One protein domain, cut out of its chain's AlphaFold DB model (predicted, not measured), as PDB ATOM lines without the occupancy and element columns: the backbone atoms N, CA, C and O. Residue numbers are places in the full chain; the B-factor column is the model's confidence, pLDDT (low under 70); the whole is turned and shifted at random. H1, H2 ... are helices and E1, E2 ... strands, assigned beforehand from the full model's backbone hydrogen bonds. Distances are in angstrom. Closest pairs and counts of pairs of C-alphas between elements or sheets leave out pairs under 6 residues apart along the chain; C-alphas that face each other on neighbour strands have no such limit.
ATOM      1  N   ILE A 134      88.833 -12.607   8.907       85.62
ATOM      2  CA  ILE A 134      88.196 -13.915   8.771       85.62
ATOM      3  C   ILE A 134      89.181 -14.854   8.092       85.62
ATOM      4  O   ILE A 134      89.626 -14.628   6.965       85.62
ATOM      5  N   ARG A 135      89.513 -15.934   8.792       93.00
ATOM      6  CA  ARG A 135      90.447 -16.929   8.284       93.00
ATOM      7  C   ARG A 135      89.769 -17.830   7.262       93.00
ATOM      8  O   ARG A 135      88.576 -18.114   7.355       93.00
ATOM      9  N   GLY A 136      90.561 -18.290   6.305       94.25
ATOM     10  CA  GLY A 136      90.191 -19.383   5.421       94.25
ATOM     11  C   GLY A 136      90.270 -20.736   6.120       94.25
ATOM     12  O   GLY A 136      90.533 -20.822   7.325       94.25
ATOM     13  N   ILE A 137      90.094 -21.790   5.332       95.62
ATOM     14  CA  ILE A 137      90.282 -23.178   5.761       95.62
ATOM     15  C   ILE A 137      91.322 -23.874   4.886       95.62
ATOM     16  O   ILE A 137      91.489 -23.553   3.708       95.62
ATOM     17  N   CYS A 138      92.034 -24.837   5.458       96.44
ATOM     18  CA  CYS A 138      92.924 -25.688   4.686       96.44
ATOM     19  C   CYS A 138      92.107 -26.734   3.920       96.44
ATOM     20  O   CYS A 138      91.226 -27.378   4.494       96.44
ATOM     21  N   ILE A 139      92.428 -26.939   2.647       94.94
ATOM     22  CA  ILE A 139      91.796 -27.935   1.772       94.94
ATOM     23  C   ILE A 139      92.852 -28.856   1.154       94.94
ATOM     24  O   ILE A 139      94.014 -28.458   1.043       94.94
ATOM     25  N   HIS A 140      92.489 -30.077   0.761       94.31
ATOM     26  CA  HIS A 140      93.430 -30.968   0.070       94.31
ATOM     27  C   HIS A 140      93.891 -30.363  -1.262       94.31
ATOM     28  O   HIS A 140      93.086 -29.890  -2.062       94.31
ATOM     29  N   SER A 141      95.203 -30.397  -1.491       93.38
ATOM     30  CA  SER A 141      95.828 -29.937  -2.726       93.38
ATOM     31  C   SER A 141      95.792 -31.054  -3.774       93.38
ATOM     32  O   SER A 141      96.252 -32.155  -3.464       93.38
ATOM     33  N   PRO A 142      95.322 -30.803  -5.009       91.00
ATOM     34  CA  PRO A 142      95.360 -31.808  -6.076       91.00
ATOM     35  C   PRO A 142      96.786 -32.187  -6.485       91.00
ATOM     36  O   PRO A 142      97.050 -33.311  -6.902       91.00
ATOM     37  N   SER A 143      97.719 -31.248  -6.355       93.25
ATOM     38  CA  SER A 143      99.121 -31.420  -6.725       93.25
ATOM     39  C   SER A 143     100.003 -30.397  -6.001       93.25
ATOM     40  O   SER A 143      99.511 -29.525  -5.281       93.25
ATOM     41  N   SER A 144     101.327 -30.485  -6.157       92.50
ATOM     42  CA  SER A 144     102.271 -29.517  -5.576       92.50
ATOM     43  C   SER A 144     102.254 -28.150  -6.266       92.50
ATOM     44  O   SER A 144     102.597 -27.152  -5.633       92.50
ATOM     45  N   ASP A 145     101.870 -28.103  -7.543       93.94
ATOM     46  CA  ASP A 145     101.728 -26.881  -8.342       93.94
ATOM     47  C   ASP A 145     100.347 -26.231  -8.201       93.94
ATOM     48  O   ASP A 145     100.082 -25.241  -8.864       93.94
ATOM     49  N   ALA A 146      99.462 -26.739  -7.347       94.56
ATOM     50  CA  ALA A 146      98.149 -26.143  -7.157       94.56
ATOM     51  C   ALA A 146      98.202 -24.832  -6.342       94.56
ATOM     52  O   ALA A 146      99.038 -24.658  -5.440       94.56
ATOM     53  N   CYS A 147      97.293 -23.908  -6.655       94.50
ATOM     54  CA  CYS A 147      97.249 -22.563  -6.082       94.50
ATOM     55  C   CYS A 147      95.830 -21.978  -6.062       94.50
ATOM     56  O   CYS A 147      94.980 -22.373  -6.849       94.50
ATOM     57  N   PHE A 148      95.578 -20.996  -5.195       91.50
ATOM     58  CA  PHE A 148      94.392 -20.129  -5.274       91.50
ATOM     59  C   PHE A 148      94.742 -18.679  -5.604       91.50
ATOM     60  O   PHE A 148      93.873 -17.885  -5.952       91.50
ATOM     61  N   SER A 149      96.015 -18.320  -5.477       90.56
ATOM     62  CA  SER A 149      96.536 -16.988  -5.745       90.56
ATOM     63  C   SER A 149      98.001 -17.058  -6.167       90.56
ATOM     64  O   SER A 149      98.688 -18.040  -5.887       90.56
ATOM     65  N   ASP A 150      98.506 -15.993  -6.790       92.19
ATOM     66  CA  ASP A 150      99.927 -15.878  -7.152       92.19
ATOM     67  C   ASP A 150     100.864 -16.025  -5.941       92.19
ATOM     68  O   ASP A 150     102.000 -16.467  -6.080       92.19
ATOM     69  N   GLU A 151     100.386 -15.704  -4.736       91.00
ATOM     70  CA  GLU A 151     101.146 -15.850  -3.489       91.00
ATOM     71  C   GLU A 151     101.387 -17.316  -3.091       91.00
ATOM     72  O   GLU A 151     102.253 -17.594  -2.258       91.00
ATOM     73  N   ASP A 152     100.638 -18.258  -3.671       92.56
ATOM     74  CA  ASP A 152     100.835 -19.696  -3.467       92.56
ATOM     75  C   ASP A 152     101.929 -20.281  -4.378       92.56
ATOM     76  O   ASP A 152     102.299 -21.454  -4.206       92.56
ATOM     77  N   CYS A 153     102.425 -19.475  -5.325       95.00
ATOM     78  CA  CYS A 153     103.394 -19.831  -6.351       95.00
ATOM     79  C   CYS A 153     104.779 -19.212  -6.093       95.00
ATOM     80  O   CYS A 153     104.947 -18.261  -5.331       95.00
ATOM     81  N   GLU A 154     105.809 -19.761  -6.743       95.50
ATOM     82  CA  GLU A 154     107.139 -19.143  -6.752       95.50
ATOM     83  C   GLU A 154     107.123 -17.797  -7.507       95.50
ATOM     84  O   GLU A 154     106.321 -17.630  -8.424       95.50
ATOM     85  N   PRO A 155     108.040 -16.848  -7.223       95.56
ATOM     86  CA  PRO A 155     108.010 -15.501  -7.816       95.56
ATOM     87  C   PRO A 155     108.032 -15.426  -9.354       95.56
ATOM     88  O   PRO A 155     107.673 -14.394  -9.922       95.56
ATOM     89  N   SER A 156     108.494 -16.476 -10.041       96.56
ATOM     90  CA  SER A 156     108.507 -16.572 -11.510       96.56
ATOM     91  C   SER A 156     107.263 -17.242 -12.101       96.56
ATOM     92  O   SER A 156     107.208 -17.459 -13.312       96.56
ATOM     93  N   PHE A 157     106.288 -17.588 -11.267       97.38
ATOM     94  CA  PHE A 157     105.055 -18.267 -11.633       97.38
ATOM     95  C   PHE A 157     103.843 -17.398 -11.274       97.38
ATOM     96  O   PHE A 157     103.934 -16.481 -10.462       97.38
ATOM     97  N   VAL A 158     102.717 -17.684 -11.915       95.38
ATOM     98  CA  VAL A 158     101.400 -17.103 -11.637       95.38
ATOM     99  C   VAL A 158     100.403 -18.224 -11.413       95.38
ATOM    100  O   VAL A 158     100.569 -19.325 -11.947       95.38
ATOM    101  N   CYS A 159      99.365 -17.942 -10.641       94.50
ATOM    102  CA  CYS A 159      98.270 -18.861 -10.439       94.50
ATOM    103  C   CYS A 159      97.258 -18.734 -11.576       94.50
ATOM    104  O   CYS A 159      96.399 -17.850 -11.592       94.50
ATOM    105  N   ALA A 160      97.377 -19.628 -12.549       92.12
ATOM    106  CA  ALA A 160      96.500 -19.673 -13.702       92.12
ATOM    107  C   ALA A 160      95.251 -20.510 -13.403       92.12
ATOM    108  O   ALA A 160      95.362 -21.629 -12.901       92.12
ATOM    109  N   TRP A 161      94.078 -19.993 -13.781       85.88
ATOM    110  CA  TRP A 161      92.787 -20.699 -13.752       85.88
ATOM    111  C   TRP A 161      92.273 -21.062 -12.358       85.88
ATOM    112  O   TRP A 161      91.376 -21.892 -12.228       85.88
ATOM    113  N   ALA A 162      92.785 -20.416 -11.309       87.94
ATOM    114  CA  ALA A 162      92.130 -20.502 -10.014       87.94
ATOM    115  C   ALA A 162      90.754 -19.843 -10.099       87.94
ATOM    116  O   ALA A 162      90.623 -18.680 -10.490       87.94
ATOM    117  N   HIS A 163      89.733 -20.586  -9.691       83.62
ATOM    118  CA  HIS A 163      88.423 -20.031  -9.435       83.62
ATOM    119  C   HIS A 163      88.288 -19.797  -7.933       83.62
ATOM    120  O   HIS A 163      88.200 -20.744  -7.156       83.62
ATOM    121  N   VAL A 164      88.299 -18.530  -7.519       83.56
ATOM    122  CA  VAL A 164      88.074 -18.142  -6.124       83.56
ATOM    123  C   VAL A 164      86.858 -17.243  -6.064       83.56
ATOM    124  O   VAL A 164      86.820 -16.164  -6.652       83.56
ATOM    125  N   CYS A 165      85.865 -17.705  -5.330       79.88
ATOM    126  CA  CYS A 165      84.619 -17.023  -5.094       79.88
ATOM    127  C   CYS A 165      84.803 -16.014  -3.959       79.88
ATOM    128  O   CYS A 165      85.015 -16.441  -2.827       79.88
ATOM    129  N   ASP A 166      84.731 -14.697  -4.181       81.94
ATOM    130  CA  ASP A 166      84.613 -13.788  -3.029       81.94
ATOM    131  C   ASP A 166      83.209 -13.992  -2.417       81.94
ATOM    132  O   ASP A 166      82.221 -13.825  -3.128       81.94
ATOM    133  N   PRO A 167      83.074 -14.355  -1.129       77.62
ATOM    134  CA  PRO A 167      81.785 -14.543  -0.459       77.62
ATOM    135  C   PRO A 167      80.853 -13.329  -0.523       77.62
ATOM    136  O   PRO A 167      79.653 -13.455  -0.276       77.62
ATOM    137  N   PHE A 168      81.388 -12.139  -0.800       75.50
ATOM    138  CA  PHE A 168      80.590 -10.934  -1.020       75.50
ATOM    139  C   PHE A 168      80.095 -10.747  -2.446       75.50
ATOM    140  O   PHE A 168      79.204  -9.920  -2.670       75.50
ATOM    141  N   ASP A 169      80.683 -11.476  -3.382       71.44
ATOM    142  CA  ASP A 169      80.245 -11.522  -4.757       71.44
ATOM    143  C   ASP A 169      79.242 -12.665  -4.939       71.44
ATOM    144  O   ASP A 169      79.151 -13.616  -4.156       71.44
ATOM    145  N   ILE A 170      78.414 -12.545  -5.976       62.88
ATOM    146  CA  ILE A 170      77.450 -13.585  -6.326       62.88
ATOM    147  C   ILE A 170      78.199 -14.608  -7.164       62.88
ATOM    148  O   ILE A 170      78.198 -14.557  -8.392       62.88
ATOM    149  N   CYS A 171      78.886 -15.514  -6.490       68.62
ATOM    150  CA  CYS A 171      79.473 -16.667  -7.130       68.62
ATOM    151  C   CYS A 171      78.988 -17.939  -6.422       68.62
ATOM    152  O   CYS A 171      78.704 -17.960  -5.225       68.62
ATOM    153  N   LEU A 172      78.764 -18.967  -7.232       69.50
ATOM    154  CA  LEU A 172      77.926 -20.112  -6.877       69.50
ATOM    155  C   LEU A 172      78.689 -21.426  -7.013       69.50
ATOM    156  O   LEU A 172      78.292 -22.430  -6.425       69.50
ATOM    157  N   ALA A 173      79.793 -21.398  -7.758       74.94
ATOM    158  CA  ALA A 173      80.665 -22.537  -7.915       74.94
ATOM    159  C   ALA A 173      81.625 -22.669  -6.718       74.94
ATOM    160  O   ALA A 173      82.012 -21.658  -6.124       74.94
ATOM    161  N   PRO A 174      81.989 -23.909  -6.339       81.75
ATOM    162  CA  PRO A 174      83.069 -24.183  -5.406       81.75
ATOM    163  C   PRO A 174      84.328 -23.444  -5.827       81.75
ATOM    164  O   PRO A 174      84.615 -23.352  -7.022       81.75
ATOM    165  N   ASP A 175      85.122 -22.991  -4.858       86.25
ATOM    166  CA  ASP A 175      86.470 -22.565  -5.214       86.25
ATOM    167  C   ASP A 175      87.218 -23.771  -5.788       86.25
ATOM    168  O   ASP A 175      87.243 -24.846  -5.181       86.25
ATOM    169  N   TYR A 176      87.863 -23.567  -6.928       86.81
ATOM    170  CA  TYR A 176      88.652 -24.584  -7.599       86.81
ATOM    171  C   TYR A 176      90.094 -24.096  -7.739       86.81
ATOM    172  O   TYR A 176      90.312 -22.977  -8.219       86.81
ATOM    173  N   PRO A 177      91.091 -24.876  -7.290       90.62
ATOM    174  CA  PRO A 177      92.476 -24.447  -7.371       90.62
ATOM    175  C   PRO A 177      92.927 -24.329  -8.831       90.62
ATOM    176  O   PRO A 177      92.563 -25.126  -9.688       90.62
ATOM    177  N   GLY A 178      93.747 -23.324  -9.105       91.81
ATOM    178  CA  GLY A 178      94.486 -23.178 -10.349       91.81
ATOM    179  C   GLY A 178      95.838 -23.878 -10.282       91.81
ATOM    180  O   GLY A 178      96.182 -24.515  -9.285       91.81
ATOM    181  N   ARG A 179      96.642 -23.702 -11.330       93.69
ATOM    182  CA  ARG A 179      98.020 -24.202 -11.406       93.69
ATOM    183  C   ARG A 179      99.025 -23.057 -11.415       93.69
ATOM    184  O   ARG A 179      98.846 -22.065 -12.119       93.69
ATOM    185  N   CYS A 180     100.124 -23.234 -10.697       96.25
ATOM    186  CA  CYS A 180     101.303 -22.395 -10.784       96.25
ATOM    187  C   CYS A 180     101.992 -22.647 -12.124       96.25
ATOM    188  O   CYS A 180     102.681 -23.652 -12.308       96.25
ATOM    189  N   LEU A 181     101.821 -21.717 -13.059       96.38
ATOM    190  CA  LEU A 181     102.431 -21.761 -14.387       96.38
ATOM    191  C   LEU A 181     103.443 -20.623 -14.553       96.38
ATOM    192  O   LEU A 181     103.320 -19.606 -13.871       96.38
ATOM    193  N   PRO A 182     104.469 -20.766 -15.416       97.50
ATOM    194  CA  PRO A 182     105.449 -19.708 -15.634       97.50
ATOM    195  C   PRO A 182     104.757 -18.394 -15.984       97.50
ATOM    196  O   PRO A 182     103.865 -18.376 -16.827       97.50
ATOM    197  N   LYS A 183     105.175 -17.294 -15.359       96.56
ATOM    198  CA  LYS A 183     104.566 -15.984 -15.588       96.56
ATOM    199  C   LYS A 183     104.552 -15.654 -17.090       96.56
ATOM    200  O   LYS A 183     105.616 -15.720 -17.717       96.56
ATOM    201  N   PRO A 184     103.390 -15.313 -17.680       95.50
ATOM    202  CA  PRO A 184     103.322 -15.030 -19.105       95.50
ATOM    203  C   PRO A 184     104.167 -13.790 -19.448       95.50
ATOM    204  O   PRO A 184     104.157 -12.812 -18.692       95.50
ATOM    205  N   PRO A 185     104.934 -13.807 -20.558       95.62
ATOM    206  CA  PRO A 185     105.584 -12.606 -21.078       95.62
ATOM    207  C   PRO A 185     104.546 -11.596 -21.590       95.62
ATOM    208  O   PRO A 185     103.368 -11.920 -21.742       95.62
ATOM    209  N   ASP A 186     104.992 -10.382 -21.924       94.00
ATOM    210  CA  ASP A 186     104.122  -9.352 -22.496       94.00
ATOM    211  C   ASP A 186     103.292  -9.901 -23.673       94.00
ATOM    212  O   ASP A 186     103.837 -10.468 -24.624       94.00
ATOM    213  N   ARG A 187     101.974  -9.663 -23.628       93.88
ATOM    214  CA  ARG A 187     100.959 -10.088 -24.618       93.88
ATOM    215  C   ARG A 187     100.625 -11.583 -24.655       93.88
ATOM    216  O   ARG A 187      99.760 -11.959 -25.447       93.88
ATOM    217  N   ALA A 188     101.263 -12.416 -23.842       97.00
ATOM    218  CA  ALA A 188     100.808 -13.779 -23.593       97.00
ATOM    219  C   ALA A 188      99.877 -13.804 -22.374       97.00
ATOM    220  O   ALA A 188      99.905 -12.896 -21.548       97.00
ATOM    221  N   CYS A 189      99.059 -14.843 -22.258       95.06
ATOM    222  CA  CYS A 189      98.110 -14.964 -21.156       95.06
ATOM    223  C   CYS A 189      97.723 -16.420 -20.902       95.06
ATOM    224  O   CYS A 189      97.780 -17.258 -21.800       95.06
ATOM    225  N   TYR A 190      97.289 -16.715 -19.687       92.69
ATOM    226  CA  TYR A 190      96.492 -17.894 -19.367       92.69
ATOM    227  C   TYR A 190      95.025 -17.531 -19.138       92.69
ATOM    228  O   TYR A 190      94.151 -18.358 -19.373       92.69
ATOM    229  N   GLN A 191      94.747 -16.301 -18.713       88.25
ATOM    230  CA  GLN A 191      93.417 -15.814 -18.358       88.25
ATOM    231  C   GLN A 191      93.278 -14.317 -18.666       88.25
ATOM    232  O   GLN A 191      94.261 -13.623 -18.920       88.25
ATOM    233  N   ASN A 192      92.049 -13.796 -18.661       85.69
ATOM    234  CA  ASN A 192      91.785 -12.404 -19.049       85.69
ATOM    235  C   ASN A 192      92.450 -11.372 -18.131       85.69
ATOM    236  O   ASN A 192      92.820 -10.301 -18.600       85.69
ATOM    237  N   SER A 193      92.640 -11.697 -16.851       85.94
ATOM    238  CA  SER A 193      93.338 -10.829 -15.896       85.94
ATOM    239  C   SER A 193      94.832 -10.661 -16.195       85.94
ATOM    240  O   SER A 193      95.437  -9.728 -15.672       85.94
ATOM    241  N   ASP A 194      95.420 -11.503 -17.056       90.44
ATOM    242  CA  ASP A 194      96.797 -11.328 -17.537       90.44
ATOM    243  C   ASP A 194      96.895 -10.256 -18.639       90.44
ATOM    244  O   ASP A 194      97.987  -9.791 -18.971       90.44
ATOM    245  N   CYS A 195      95.758  -9.870 -19.222       91.25
ATOM    246  CA  CYS A 195      95.670  -8.904 -20.307       91.25
ATOM    247  C   CYS A 195      95.319  -7.499 -19.799       91.25
ATOM    248  O   CYS A 195      94.904  -7.292 -18.657       91.25
ATOM    249  N   LYS A 196      95.500  -6.490 -20.659       91.88
ATOM    250  CA  LYS A 196      95.081  -5.117 -20.343       91.88
ATOM    251  C   LYS A 196      93.553  -5.022 -20.209       91.88
ATOM    252  O   LYS A 196      92.853  -5.851 -20.778       91.88
ATOM    253  N   PRO A 197      93.012  -3.984 -19.538       85.25
ATOM    254  CA  PRO A 197      91.565  -3.839 -19.329       85.25
ATOM    255  C   PRO A 197      90.688  -3.845 -20.598       85.25
ATOM    256  O   PRO A 197      89.492  -4.106 -20.506       85.25
ATOM    257  N   ASP A 198      91.252  -3.529 -21.766       84.44
ATOM    258  CA  ASP A 198      90.601  -3.510 -23.085       84.44
ATOM    259  C   ASP A 198      90.975  -4.708 -23.980       84.44
ATOM    260  O   ASP A 198      90.636  -4.745 -25.169       84.44
ATOM    261  N   GLU A 199      91.679  -5.683 -23.412       88.62
ATOM    262  CA  GLU A 199      92.110  -6.913 -24.060       88.62
ATOM    263  C   GLU A 199      91.493  -8.141 -23.365       88.62
ATOM    264  O   GLU A 199      91.009  -8.083 -22.235       88.62
ATOM    265  N   HIS A 200      91.514  -9.279 -24.049       86.81
ATOM    266  CA  HIS A 200      91.122 -10.576 -23.512       86.81
ATOM    267  C   HIS A 200      92.093 -11.658 -23.964       86.81
ATOM    268  O   HIS A 200      92.777 -11.519 -24.977       86.81
ATOM    269  N   CYS A 201      92.138 -12.747 -23.213       88.31
ATOM    270  CA  CYS A 201      92.974 -13.887 -23.502       88.31
ATOM    271  C   CYS A 201      92.298 -14.825 -24.502       88.31
ATOM    272  O   CYS A 201      91.208 -15.339 -24.252       88.31
ATOM    273  N   GLU A 202      92.958 -15.070 -25.631       86.50
ATOM    274  CA  GLU A 202      92.484 -15.977 -26.672       86.50
ATOM    275  C   GLU A 202      93.409 -17.194 -26.796       86.50
ATOM    276  O   GLU A 202      94.633 -17.060 -26.776       86.50
ATOM    277  N   ASN A 203      92.835 -18.386 -26.995       86.75
ATOM    278  CA  ASN A 203      93.556 -19.642 -27.257       86.75
ATOM    279  C   ASN A 203      94.463 -20.155 -26.118       86.75
ATOM    280  O   ASN A 203      95.316 -21.014 -26.367       86.75
ATOM    281  N   ALA A 204      94.289 -19.664 -24.888       89.88
ATOM    282  CA  ALA A 204      94.925 -20.266 -23.721       89.88
ATOM    283  C   ALA A 204      94.318 -21.640 -23.417       89.88
ATOM    284  O   ALA A 204      93.115 -21.856 -23.560       89.88
ATOM    285  N   ILE A 205      95.171 -22.570 -22.996       88.56
ATOM    286  CA  ILE A 205      94.792 -23.910 -22.553       88.56
ATOM    287  C   ILE A 205      95.490 -24.139 -21.219       88.56
ATOM    288  O   ILE A 205      96.719 -24.174 -21.174       88.56
ATOM    289  N   VAL A 206      94.735 -24.318 -20.142       87.31
ATOM    290  CA  VAL A 206      95.281 -24.801 -18.870       87.31
ATOM    291  C   VAL A 206      94.684 -26.165 -18.593       87.31
ATOM    292  O   VAL A 206      93.483 -26.379 -18.732       87.31
ATOM    293  N   CYS A 207      95.550 -27.112 -18.269       87.94
ATOM    294  CA  CYS A 207      95.159 -28.502 -18.113       87.94
ATOM    295  C   CYS A 207      94.552 -28.762 -16.741       87.94
ATOM    296  O   CYS A 207      95.103 -28.324 -15.729       87.94
ATOM    297  N   ALA A 208      93.474 -29.542 -16.713       84.75
ATOM    298  CA  ALA A 208      92.907 -30.084 -15.483       84.75
ATOM    299  C   ALA A 208      93.929 -30.959 -14.728       84.75
ATOM    300  O   ALA A 208      94.962 -31.356 -15.282       84.75
ATOM    301  N   PHE A 209      93.693 -31.208 -13.437       85.44
ATOM    302  CA  PHE A 209      94.632 -31.947 -12.577       85.44
ATOM    303  C   PHE A 209      94.765 -33.429 -12.921       85.44
ATOM    304  O   PHE A 209      95.834 -34.002 -12.735       85.44
ATOM    305  N   ASP A 210      93.708 -34.008 -13.466       81.81
ATOM    306  CA  ASP A 210      93.562 -35.410 -13.846       81.81
ATOM    307  C   ASP A 210      94.029 -35.713 -15.281       81.81
ATOM    308  O   ASP A 210      94.268 -36.867 -15.639       81.81
ATOM    309  N   ASN A 211      94.208 -34.685 -16.114       86.44
ATOM    310  CA  ASN A 211      94.599 -34.851 -17.506       86.44
ATOM    311  C   ASN A 211      96.119 -34.734 -17.699       86.44
ATOM    312  O   ASN A 211      96.628 -33.723 -18.188       86.44
ATOM    313  N   GLU A 212      96.845 -35.802 -17.365       86.19
ATOM    314  CA  GLU A 212      98.307 -35.884 -17.533       86.19
ATOM    315  C   GLU A 212      98.771 -35.752 -18.997       86.19
ATOM    316  O   GLU A 212      99.908 -35.360 -19.261       86.19
ATOM    317  N   ALA A 213      97.903 -36.072 -19.964       90.81
ATOM    318  CA  ALA A 213      98.211 -35.969 -21.391       90.81
ATOM    319  C   ALA A 213      98.098 -34.531 -21.928       90.81
ATOM    320  O   ALA A 213      98.593 -34.230 -23.019       90.81
ATOM    321  N   CYS A 214      97.432 -33.644 -21.192       90.56
ATOM    322  CA  CYS A 214      97.274 -32.255 -21.574       90.56
ATOM    323  C   CYS A 214      98.542 -31.458 -21.241       90.56
ATOM    324  O   CYS A 214      99.102 -31.544 -20.149       90.56
ATOM    325  N   VAL A 215      98.966 -30.609 -22.180       91.38
ATOM    326  CA  VAL A 215     100.066 -29.657 -21.978       91.38
ATOM    327  C   VAL A 215      99.503 -28.243 -21.965       91.38
ATOM    328  O   VAL A 215      98.921 -27.796 -22.956       91.38
ATOM    329  N   SER A 216      99.692 -27.535 -20.847       91.56
ATOM    330  CA  SER A 216      99.193 -26.165 -20.712       91.56
ATOM    331  C   SER A 216      99.924 -25.249 -21.695       91.56
ATOM    332  O   SER A 216     101.146 -25.314 -21.839       91.56
ATOM    333  N   LYS A 217      99.177 -24.384 -22.374       94.44
ATOM    334  CA  LYS A 217      99.654 -23.492 -23.427       94.44
ATOM    335  C   LYS A 217      99.149 -22.076 -23.168       94.44
ATOM    336  O   LYS A 217      97.960 -21.867 -22.946       94.44
ATOM    337  N   MET A 218     100.054 -21.105 -23.252       95.38
ATOM    338  CA  MET A 218      99.686 -19.690 -23.216       95.38
ATOM    339  C   MET A 218      98.886 -19.307 -24.467       95.38
ATOM    340  O   MET A 218      99.200 -19.732 -25.582       95.38
ATOM    341  N   GLY A 219      97.869 -18.486 -24.256       94.25
ATOM    342  CA  GLY A 219      97.155 -17.752 -25.282       94.25
ATOM    343  C   GLY A 219      97.824 -16.422 -25.618       94.25
ATOM    344  O   GLY A 219      98.951 -16.136 -25.204       94.25
ATOM    345  N   GLU A 220      97.097 -15.591 -26.357       95.06
ATOM    346  CA  GLU A 220      97.497 -14.232 -26.715       95.06
ATOM    347  C   GLU A 220      96.447 -13.223 -26.256       95.06
ATOM    348  O   GLU A 220      95.248 -13.446 -26.426       95.06
ATOM    349  N   CYS A 221      96.899 -12.079 -25.748       94.25
ATOM    350  CA  CYS A 221      96.016 -10.956 -25.470       94.25
ATOM    351  C   CYS A 221      95.579 -10.286 -26.780       94.25
ATOM    352  O   CYS A 221      96.405  -9.792 -27.561       94.25
ATOM    353  N   LYS A 222      94.268 -10.260 -27.020       91.69
ATOM    354  CA  LYS A 222      93.625  -9.608 -28.163       91.69
ATOM    355  C   LYS A 222      92.802  -8.421 -27.700       91.69
ATOM    356  O   LYS A 222      92.087  -8.515 -26.713       91.69
ATOM    357  N   SER A 223      92.860  -7.318 -28.440       89.12
ATOM    358  CA  SER A 223      91.987  -6.169 -28.197       89.12
ATOM    359  C   SER A 223      90.525  -6.526 -28.464       89.12
ATOM    360  O   SER A 223      90.220  -7.227 -29.429       89.12
ATOM    361  N   GLY A 224      89.622  -5.981 -27.652       77.69
ATOM    362  CA  GLY A 224      88.183  -6.181 -27.783       77.69
ATOM    363  C   GLY A 224      87.569  -6.798 -26.533       77.69
ATOM    364  O   GLY A 224      88.273  -7.296 -25.655       77.69
ATOM    365  N   ALA A 225      86.238  -6.753 -26.454       62.91
ATOM    366  CA  ALA A 225      85.517  -7.328 -25.327       62.91
ATOM    367  C   ALA A 225      85.832  -8.835 -25.203       62.91
ATOM    368  O   ALA A 225      85.897  -9.517 -26.225       62.91
ATOM    369  N   PRO A 226      86.035  -9.353 -23.978       64.44
ATOM    370  CA  PRO A 226      86.246 -10.778 -23.758       64.44
ATOM    371  C   PRO A 226      85.067 -11.601 -24.261       64.44
ATOM    372  O   PRO A 226      83.934 -11.114 -24.275       64.44
ATOM    373  N   PHE A 227      85.350 -12.862 -24.607       62.28
ATOM    374  CA  PHE A 227      84.334 -13.860 -24.918       62.28
ATOM    375  C   PHE A 227      83.276 -13.884 -23.814       62.28
ATOM    376  O   PHE A 227      83.547 -14.178 -22.650       62.28
ATOM    377  N   GLY A 228      82.072 -13.520 -24.214       65.88
ATOM    378  CA  GLY A 228      80.861 -13.496 -23.428       65.88
ATOM    379  C   GLY A 228      79.712 -13.269 -24.395       65.88
ATOM    380  O   GLY A 228      79.923 -12.843 -25.532       65.88
ATOM    381  N   CYS A 229      78.511 -13.579 -23.953       69.00
ATOM    382  CA  CYS A 229      77.307 -13.330 -24.724       69.00
ATOM    383  C   CYS A 229      76.461 -12.285 -24.015       69.00
ATOM    384  O   CYS A 229      76.398 -12.221 -22.793       69.00
ATOM    385  N   MET A 230      75.825 -11.431 -24.788       72.12
ATOM    386  CA  MET A 230      74.771 -10.540 -24.328       72.12
ATOM    387  C   MET A 230      73.393 -11.111 -24.649       72.12
ATOM    388  O   MET A 230      72.408 -10.750 -24.012       72.12
ATOM    389  N   GLN A 231      73.345 -11.971 -25.657       74.69
ATOM    390  CA  GLN A 231      72.160 -12.600 -26.212       74.69
ATOM    391  C   GLN A 231      72.567 -13.922 -26.872       74.69
ATOM    392  O   GLN A 231      73.748 -14.158 -27.141       74.69
ATOM    393  N   ASP A 232      71.593 -14.786 -27.141       77.00
ATOM    394  CA  ASP A 232      71.827 -16.114 -27.719       77.00
ATOM    395  C   ASP A 232      72.564 -16.047 -29.061       77.00
ATOM    396  O   ASP A 232      73.368 -16.923 -29.373       77.00
ATOM    397  N   GLU A 233      72.351 -14.982 -29.839       79.50
ATOM    398  CA  GLU A 233      72.981 -14.789 -31.143       79.50
ATOM    399  C   GLU A 233      74.509 -14.701 -31.070       79.50
ATOM    400  O   GLU A 233      75.195 -15.120 -32.006       79.50
ATOM    401  N   ASP A 234      75.051 -14.234 -29.945       74.00
ATOM    402  CA  ASP A 234      76.498 -14.149 -29.729       74.00
ATOM    403  C   ASP A 234      77.128 -15.548 -29.571       74.00
ATOM    404  O   ASP A 234      78.331 -15.729 -29.773       74.00
ATOM    405  N   CYS A 235      76.307 -16.560 -29.272       73.06
ATOM    406  CA  CYS A 235      76.707 -17.956 -29.103       73.06
ATOM    407  C   CYS A 235      76.642 -18.787 -30.391       73.06
ATOM    408  O   CYS A 235      77.069 -19.945 -30.407       73.06
ATOM    409  N   LEU A 236      76.144 -18.216 -31.494       65.19
ATOM    410  CA  LEU A 236      75.828 -18.955 -32.722       65.19
ATOM    411  C   LEU A 236      77.022 -19.199 -33.662       65.19
ATOM    412  O   LEU A 236      76.843 -19.772 -34.735       65.19
ATOM    413  N   SER A 237      78.249 -18.826 -33.290       59.03
ATOM    414  CA  SER A 237      79.420 -18.851 -34.186       59.03
ATOM    415  C   SER A 237      79.965 -20.247 -34.565       59.03
ATOM    416  O   SER A 237      81.012 -20.337 -35.203       59.03
ATOM    417  N   GLY A 238      79.257 -21.349 -34.273       56.31
ATOM    418  CA  GLY A 238      79.700 -22.680 -34.720       56.31
ATOM    419  C   GLY A 238      78.862 -23.901 -34.325       56.31
ATOM    420  O   GLY A 238      79.146 -24.996 -34.806       56.31
ATOM    421  N   SER A 239      77.825 -23.772 -33.488       53.88
ATOM    422  CA  SER A 239      76.879 -24.871 -33.241       53.88
ATOM    423  C   SER A 239      75.466 -24.347 -33.027       53.88
ATOM    424  O   SER A 239      75.262 -23.474 -32.189       53.88
ATOM    425  N   SER A 240      74.502 -24.911 -33.753       57.62
ATOM    426  CA  SER A 240      73.106 -24.465 -33.879       57.62
ATOM    427  C   SER A 240      72.241 -24.588 -32.617       57.62
ATOM    428  O   SER A 240      71.020 -24.594 -32.725       57.62
ATOM    429  N   SER A 241      72.836 -24.733 -31.436       70.62
ATOM    430  CA  SER A 241      72.088 -24.920 -30.197       70.62
ATOM    431  C   SER A 241      72.617 -24.133 -29.008       70.62
ATOM    432  O   SER A 241      71.930 -24.110 -28.001       70.62
ATOM    433  N   ALA A 242      73.784 -23.486 -29.078       75.06
ATOM    434  CA  ALA A 242      74.280 -22.746 -27.921       75.06
ATOM    435  C   ALA A 242      73.425 -21.498 -27.646       75.06
ATOM    436  O   ALA A 242      73.037 -20.803 -28.582       75.06
ATOM    437  N   PHE A 243      73.158 -21.223 -26.373       76.25
ATOM    438  CA  PHE A 243      72.402 -20.060 -25.916       76.25
ATOM    439  C   PHE A 243      73.166 -19.340 -24.807       76.25
ATOM    440  O   PHE A 243      74.112 -19.880 -24.222       76.25
ATOM    441  N   CYS A 244      72.774 -18.102 -24.542       76.75
ATOM    442  CA  CYS A 244      73.428 -17.255 -23.575       76.75
ATOM    443  C   CYS A 244      72.825 -17.444 -22.187       76.75
ATOM    444  O   CYS A 244      71.661 -17.127 -21.952       76.75
ATOM    445  N   VAL A 245      73.631 -17.911 -21.234       72.31
ATOM    446  CA  VAL A 245      73.276 -17.800 -19.818       72.31
ATOM    447  C   VAL A 245      73.803 -16.465 -19.328       72.31
ATOM    448  O   VAL A 245      75.015 -16.273 -19.216       72.31
ATOM    449  N   GLU A 246      72.897 -15.525 -19.063       63.78
ATOM    450  CA  GLU A 246      73.253 -14.219 -18.516       63.78
ATOM    451  C   GLU A 246      74.002 -14.396 -17.184       63.78
ATOM    452  O   GLU A 246      73.495 -14.986 -16.232       63.78
ATOM    453  N   SER A 247      75.230 -13.881 -17.119       53.44
ATOM    454  CA  SER A 247      76.010 -13.795 -15.891       53.44
ATOM    455  C   SER A 247      76.063 -12.320 -15.517       53.44
ATOM    456  O   SER A 247      76.478 -11.455 -16.297       53.44
ATOM    457  N   PHE A 248      75.487 -12.006 -14.365       54.94
ATOM    458  CA  PHE A 248      75.234 -10.635 -13.966       54.94
ATOM    459  C   PHE A 248      76.233 -10.201 -12.914       54.94
ATOM    460  O   PHE A 248      76.280 -10.775 -11.831       54.94
ATOM    461  N   THR A 249      76.905  -9.084 -13.166       43.06
ATOM    462  CA  THR A 249      77.446  -8.259 -12.087       43.06
ATOM    463  C   THR A 249      77.349  -6.793 -12.480       43.06
ATOM    464  O   THR A 249      78.136  -6.344 -13.305       43.06
ATOM    465  N   CYS A 250      76.421  -6.030 -11.884       41.38
ATOM    466  CA  CYS A 250      76.753  -4.671 -11.446       41.38
ATOM    467  C   CYS A 250      75.732  -4.041 -10.484       41.38
ATOM    468  O   CYS A 250      74.535  -4.304 -10.504       41.38
ATOM    469  N   LYS A 260      77.395  -6.326 -18.905       52.16
ATOM    470  CA  LYS A 260      76.589  -7.552 -18.954       52.16
ATOM    471  C   LYS A 260      77.290  -8.574 -19.841       52.16
ATOM    472  O   LYS A 260      77.292  -8.426 -21.059       52.16
ATOM    473  N   LYS A 261      77.883  -9.603 -19.242       62.19
ATOM    474  CA  LYS A 261      78.520 -10.691 -19.988       62.19
ATOM    475  C   LYS A 261      77.979 -12.008 -19.476       62.19
ATOM    476  O   LYS A 261      78.374 -12.451 -18.413       62.19
ATOM    477  N   GLY A 262      77.071 -12.625 -20.211       65.75
ATOM    478  CA  GLY A 262      76.761 -14.039 -20.075       65.75
ATOM    479  C   GLY A 262      77.849 -14.936 -20.641       65.75
ATOM    480  O   GLY A 262      78.844 -14.474 -21.206       65.75
ATOM    481  N   PHE A 263      77.646 -16.236 -20.493       71.12
ATOM    482  CA  PHE A 263      78.479 -17.266 -21.093       71.12
ATOM    483  C   PHE A 263      77.616 -18.171 -21.968       71.12
ATOM    484  O   PHE A 263      76.457 -18.460 -21.666       71.12
ATOM    485  N   CYS A 264      78.192 -18.602 -23.082       72.81
ATOM    486  CA  CYS A 264      77.515 -19.490 -24.008       72.81
ATOM    487  C   CYS A 264      77.544 -20.916 -23.479       72.81
ATOM    488  O   CYS A 264      78.619 -21.485 -23.273       72.81
ATOM    489  N   VAL A 265      76.370 -21.510 -23.325       72.06
ATOM    490  CA  VAL A 265      76.216 -22.917 -22.954       72.06
ATOM    491  C   VAL A 265      75.493 -23.667 -24.048       72.06
ATOM    492  O   VAL A 265      74.795 -23.079 -24.869       72.06
ATOM    493  N   LYS A 266      75.645 -24.987 -24.060       72.38
ATOM    494  CA  LYS A 266      74.817 -25.848 -24.900       72.38
ATOM    495  C   LYS A 266      73.621 -26.327 -24.083       72.38
ATOM    496  O   LYS A 266      73.792 -26.596 -22.900       72.38
ATOM    497  N   PRO A 267      72.437 -26.477 -24.685       66.88
ATOM    498  CA  PRO A 267      71.314 -27.119 -24.044       66.88
ATOM    499  C   PRO A 267      71.699 -28.558 -23.770       66.88
ATOM    500  O   PRO A 267      72.241 -29.260 -24.629       66.88
ATOM    501  N   VAL A 268      71.412 -28.971 -22.550       65.19
ATOM    502  CA  VAL A 268      71.617 -30.329 -22.090       65.19
ATOM    503  C   VAL A 268      70.284 -30.780 -21.521       65.19
ATOM    504  O   VAL A 268      69.618 -30.037 -20.798       65.19
ATOM    505  N   VAL A 269      69.839 -31.960 -21.942       55.69
ATOM    506  CA  VAL A 269      68.505 -32.465 -21.610       55.69
ATOM    507  C   VAL A 269      68.392 -32.617 -20.090       55.69
ATOM    508  O   VAL A 269      69.248 -33.246 -19.474       55.69
ATOM    509  N   ALA A 270      67.333 -32.037 -19.514       54.84
ATOM    510  CA  ALA A 270      66.980 -32.064 -18.089       54.84
ATOM    511  C   ALA A 270      67.893 -31.288 -17.111       54.84
ATOM    512  O   ALA A 270      67.720 -31.418 -15.901       54.84
ATOM    513  N   GLN A 271      68.795 -30.428 -17.598       76.62
ATOM    514  CA  GLN A 271      69.728 -29.691 -16.739       76.62
ATOM    515  C   GLN A 271      69.405 -28.181 -16.683       76.62
ATOM    516  O   GLN A 271      68.924 -27.594 -17.652       76.62
ATOM    517  N   CYS A 272      69.645 -27.542 -15.538       80.12
ATOM    518  CA  CYS A 272      69.413 -26.111 -15.314       80.12
ATOM    519  C   CYS A 272      70.749 -25.369 -15.205       80.12
ATOM    520  O   CYS A 272      71.718 -25.910 -14.692       80.12
ATOM    521  N   TYR A 273      70.829 -24.115 -15.643       77.12
ATOM    522  CA  TYR A 273      72.028 -23.296 -15.399       77.12
ATOM    523  C   TYR A 273      71.813 -22.269 -14.298       77.12
ATOM    524  O   TYR A 273      72.750 -21.970 -13.567       77.12
ATOM    525  N   THR A 274      70.575 -21.794 -14.163       75.38
ATOM    526  CA  THR A 274      70.120 -20.873 -13.122       75.38
ATOM    527  C   THR A 274      68.742 -21.305 -12.624       75.38
ATOM    528  O   THR A 274      68.060 -22.104 -13.270       75.38
ATOM    529  N   ASP A 275      68.291 -20.751 -11.499       75.69
ATOM    530  CA  ASP A 275      66.968 -21.053 -10.929       75.69
ATOM    531  C   ASP A 275      65.810 -20.691 -11.874       75.69
ATOM    532  O   ASP A 275      64.740 -21.289 -11.795       75.69
ATOM    533  N   ALA A 276      66.032 -19.782 -12.830       77.31
ATOM    534  CA  ALA A 276      65.045 -19.413 -13.845       77.31
ATOM    535  C   ALA A 276      64.684 -20.571 -14.799       77.31
ATOM    536  O   ALA A 276      63.641 -20.527 -15.452       77.31
ATOM    537  N   PHE A 277      65.526 -21.607 -14.868       78.94
ATOM    538  CA  PHE A 277      65.266 -22.840 -15.619       78.94
ATOM    539  C   PHE A 277      64.346 -23.794 -14.851       78.94
ATOM    540  O   PHE A 277      63.875 -24.783 -15.410       78.94
ATOM    541  N   CYS A 278      64.096 -23.520 -13.571       82.50
ATOM    542  CA  CYS A 278      63.355 -24.395 -12.688       82.50
ATOM    543  C   CYS A 278      61.918 -23.918 -12.468       82.50
ATOM    544  O   CYS A 278      61.589 -22.731 -12.501       82.50
ATOM    545  N   SER A 279      61.029 -24.882 -12.218       84.56
ATOM    546  CA  SER A 279      59.662 -24.590 -11.792       84.56
ATOM    547  C   SER A 279      59.646 -23.842 -10.456       84.56
ATOM    548  O   SER A 279      60.561 -23.944  -9.641       84.56
ATOM    549  N   LYS A 280      58.553 -23.129 -10.174       80.62
ATOM    550  CA  LYS A 280      58.376 -22.431  -8.893       80.62
ATOM    551  C   LYS A 280      58.580 -23.398  -7.710       80.62
ATOM    552  O   LYS A 280      57.946 -24.451  -7.666       80.62
ATOM    553  N   ASN A 281      59.382 -22.986  -6.723       78.25
ATOM    554  CA  ASN A 281      59.820 -23.762  -5.542       78.25
ATOM    555  C   ASN A 281      60.918 -24.812  -5.790       78.25
ATOM    556  O   ASN A 281      61.225 -25.584  -4.880       78.25
ATOM    557  N   TYR A 282      61.506 -24.836  -6.982       83.31
ATOM    558  CA  TYR A 282      62.696 -25.622  -7.276       83.31
ATOM    559  C   TYR A 282      63.895 -24.686  -7.401       83.31
ATOM    560  O   TYR A 282      63.750 -23.546  -7.839       83.31
ATOM    561  N   LEU A 283      65.062 -25.176  -7.003       80.88
ATOM    562  CA  LEU A 283      66.339 -24.491  -7.160       80.88
ATOM    563  C   LEU A 283      67.213 -25.278  -8.116       80.88
ATOM    564  O   LEU A 283      67.171 -26.510  -8.131       80.88
ATOM    565  N   CYS A 284      68.017 -24.555  -8.876       81.88
ATOM    566  CA  CYS A 284      69.054 -25.126  -9.693       81.88
ATOM    567  C   CYS A 284      70.264 -25.457  -8.819       81.88
ATOM    568  O   CYS A 284      71.067 -24.592  -8.466       81.88
ATOM    569  N   VAL A 285      70.362 -26.724  -8.428       79.31
ATOM    570  CA  VAL A 285      71.431 -27.227  -7.562       79.31
ATOM    571  C   VAL A 285      72.523 -27.884  -8.393       79.31
ATOM    572  O   VAL A 285      72.250 -28.398  -9.476       79.31
ATOM    573  N   SER A 286      73.761 -27.864  -7.899       74.69
ATOM    574  CA  SER A 286      74.924 -28.416  -8.607       74.69
ATOM    575  C   SER A 286      75.198 -27.782  -9.983       74.69
ATOM    576  O   SER A 286      75.858 -28.411 -10.812       74.69
ATOM    577  N   SER A 287      74.695 -26.565 -10.258       76.88
ATOM    578  CA  SER A 287      75.118 -25.809 -11.442       76.88
ATOM    579  C   SER A 287      76.408 -25.042 -11.166       76.88
ATOM    580  O   SER A 287      76.563 -24.380 -10.139       76.88
ATOM    581  N   PHE A 288      77.333 -25.133 -12.116       73.12
ATOM    582  CA  PHE A 288      78.637 -24.479 -12.122       73.12
ATOM    583  C   PHE A 288      78.736 -23.578 -13.346       73.12
ATOM    584  O   PHE A 288      79.419 -23.918 -14.316       73.12
ATOM    585  N   PRO A 289      78.031 -22.434 -13.353       63.50
ATOM    586  CA  PRO A 289      78.235 -21.443 -14.390       63.50
ATOM    587  C   PRO A 289      79.678 -20.942 -14.302       63.50
ATOM    588  O   PRO A 289      80.124 -20.496 -13.244       63.50
ATOM    589  N   CYS A 290      80.416 -21.011 -15.407       57.34
ATOM    590  CA  CYS A 290      81.738 -20.404 -15.449       57.34
ATOM    591  C   CYS A 290      81.615 -18.902 -15.227       57.34
ATOM    592  O   CYS A 290      80.841 -18.264 -15.947       57.34
ATOM    593  N   PRO A 291      82.365 -18.317 -14.278       52.44
ATOM    594  CA  PRO A 291      82.359 -16.880 -14.103       52.44
ATOM    595  C   PRO A 291      82.685 -16.178 -15.421       52.44
ATOM    596  O   PRO A 291      83.543 -16.650 -16.184       52.44
ATOM    597  N   PRO A 292      82.064 -15.019 -15.681       44.56
ATOM    598  CA  PRO A 292      82.414 -14.220 -16.838       44.56
ATOM    599  C   PRO A 292      83.909 -13.918 -16.802       44.56
ATOM    600  O   PRO A 292      84.488 -13.663 -15.749       44.56
ATOM    601  N   GLN A 293      84.534 -13.918 -17.977       47.28
ATOM    602  CA  GLN A 293      85.969 -13.673 -18.138       47.28
ATOM    603  C   GLN A 293      86.892 -14.777 -17.593       47.28
ATOM    604  O   GLN A 293      88.111 -14.601 -17.626       47.28
ATOM    605  N   THR A 294      86.351 -15.917 -17.172       47.75
ATOM    606  CA  THR A 294      87.142 -17.120 -16.909       47.75
ATOM    607  C   THR A 294      86.844 -18.158 -17.978       47.75
ATOM    608  O   THR A 294      85.706 -18.342 -18.408       47.75
ATOM    609  N   THR A 295      87.883 -18.826 -18.453       48.62
ATOM    610  CA  THR A 295      87.730 -20.104 -19.138       48.62
ATOM    611  C   THR A 295      87.859 -21.128 -18.020       48.62
ATOM    612  O   THR A 295      88.948 -21.288 -17.484       48.62
ATOM    613  N   CYS A 296      86.765 -21.730 -17.550       50.62
ATOM    614  CA  CYS A 296      86.918 -22.814 -16.581       50.62
ATOM    615  C   CYS A 296      87.707 -23.961 -17.212       50.62
ATOM    616  O   CYS A 296      87.541 -24.223 -18.410       50.62
ATOM    617  N   ALA A 297      88.470 -24.679 -16.371       39.34
ATOM    618  CA  ALA A 297      89.100 -25.981 -16.661       39.34
ATOM    619  C   ALA A 297      88.166 -26.877 -17.479       39.34
ATOM    620  O   ALA A 297      88.555 -27.523 -18.452       39.34
ATOM    621  N   GLU A 298      86.898 -26.825 -17.100       50.12
ATOM    622  CA  GLU A 298      85.848 -27.669 -17.595       50.12
ATOM    623  C   GLU A 298      84.618 -26.799 -17.860       50.12
ATOM    624  O   GLU A 298      84.263 -25.935 -17.062       50.12
ATOM    625  N   ARG A 299      84.018 -26.952 -19.041       51.28
ATOM    626  CA  ARG A 299      82.858 -26.172 -19.509       51.28
ATOM    627  C   ARG A 299      81.818 -26.045 -18.398       51.28
ATOM    628  O   ARG A 299      81.521 -27.047 -17.765       51.28
ATOM    629  N   GLY A 300      81.236 -24.855 -18.222       58.47
ATOM    630  CA  GLY A 300      80.232 -24.626 -17.184       58.47
ATOM    631  C   GLY A 300      79.187 -25.740 -17.164       58.47
ATOM    632  O   GLY A 300      78.592 -26.063 -18.200       58.47
ATOM    633  N   PHE A 301      79.020 -26.360 -16.003       72.50
ATOM    634  CA  PHE A 301      78.186 -27.540 -15.862       72.50
ATOM    635  C   PHE A 301      76.800 -27.121 -15.434       72.50
ATOM    636  O   PHE A 301      76.649 -26.326 -14.505       72.50
ATOM    637  N   PRO A 302      75.761 -27.621 -16.090       76.75
ATOM    638  CA  PRO A 302      74.433 -27.371 -15.595       76.75
ATOM    639  C   PRO A 302      74.158 -28.255 -14.379       76.75
ATOM    640  O   PRO A 302      74.695 -29.351 -14.221       76.75
ATOM    641  N   GLY A 303      73.301 -27.744 -13.521       80.25
ATOM    642  CA  GLY A 303      72.738 -28.430 -12.385       80.25
ATOM    643  C   GLY A 303      71.451 -29.157 -12.738       80.25
ATOM    644  O   GLY A 303      71.133 -29.393 -13.903       80.25
ATOM    645  N   PHE A 304      70.661 -29.454 -11.719       81.75
ATOM    646  CA  PHE A 304      69.316 -30.000 -11.856       81.75
ATOM    647  C   PHE A 304      68.355 -29.258 -10.932       81.75
ATOM    648  O   PHE A 304      68.744 -28.678  -9.919       81.75
ATOM    649  N   CYS A 305      67.079 -29.258 -11.298       84.12
ATOM    650  CA  CYS A 305      66.051 -28.609 -10.501       84.12
ATOM    651  C   CYS A 305      65.631 -29.521  -9.351       84.12
ATOM    652  O   CYS A 305      65.026 -30.566  -9.584       84.12
ATOM    653  N   LEU A 306      65.897 -29.108  -8.112       81.38
ATOM    654  CA  LEU A 306      65.481 -29.835  -6.916       81.38
ATOM    655  C   LEU A 306      64.508 -29.001  -6.081       81.38
ATOM    656  O   LEU A 306      64.693 -27.798  -5.894       81.38
ATOM    657  N   SER A 307      63.455 -29.648  -5.585       83.38
ATOM    658  CA  SER A 307      62.478 -29.030  -4.689       83.38
ATOM    659  C   SER A 307      63.169 -28.576  -3.410       83.38
ATOM    660  O   SER A 307      63.885 -29.347  -2.769       83.38
ATOM    661  N   THR A 308      62.905 -27.344  -2.977       76.12
ATOM    662  CA  THR A 308      63.513 -26.797  -1.751       76.12
ATOM    663  C   THR A 308      63.184 -27.591  -0.490       76.12
ATOM    664  O   THR A 308      63.940 -27.543   0.476       76.12
TER     665      THR A 308
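Overview. This is residues 134 to 250 and 260 to 308 of the 433 residues of an uncharacterized protein of Deltaproteobacteria bacterium (UniProt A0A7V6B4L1). With little regular structure, this is a looping chain with four small strand pairs set apart, E2 with E3, E4 with E5, E6 with E7 and E8 with E9; E1 lies alone and short H1 sits by E6. The 166 printed residues, mostly strand by class, have 41 in named elements, ordered E1 to E5, H1, E6 to E9. The whole is compact, radius of gyration of the C-alphas 16.8 A, spanning 50 by 38 by 35 A.

Arrangement. Start at E1, residues 136 to 140, which pairs with no named strand. In the hairpin of E2, residues 157 to 160, and E3, residues 178 to 182, find N 158 and O 181 within hydrogen-bond range, 2.8 A. In the hairpin of E4, residues 199 to 202, and E5, residues 219 to 223, N 200 and O 222 are 2.8 A apart. H1, residues 232 to 235, too short for an O i to N i+4 pair, comes closest to E6, residues 243 to 245, at the C-alphas of Asp 232 and Phe 243, 4.4 A. E7, residues 263 to 265, is antiparallel to E6, with N 243 and O 265 at 2.9 A. The last hairpin is E8, residues 282 to 285, and E9, residues 304 to 307, with N 283 and O 306 at 2.9 A.

Along the chain. Find C-alpha 136 at (90.191, -19.383, 5.421); from there E1 runs 13.2 A. E9 ends at C-alpha 307, (62.478, -29.030, -4.689).

Size, cuts and confidence. Residues 251 to 259 are not printed; C-alphas 250 and 260 are 8.0 A apart. The links within the three hairpins are long. Low pLDDT, under 70, marks 37 residues, among them 289 to 300.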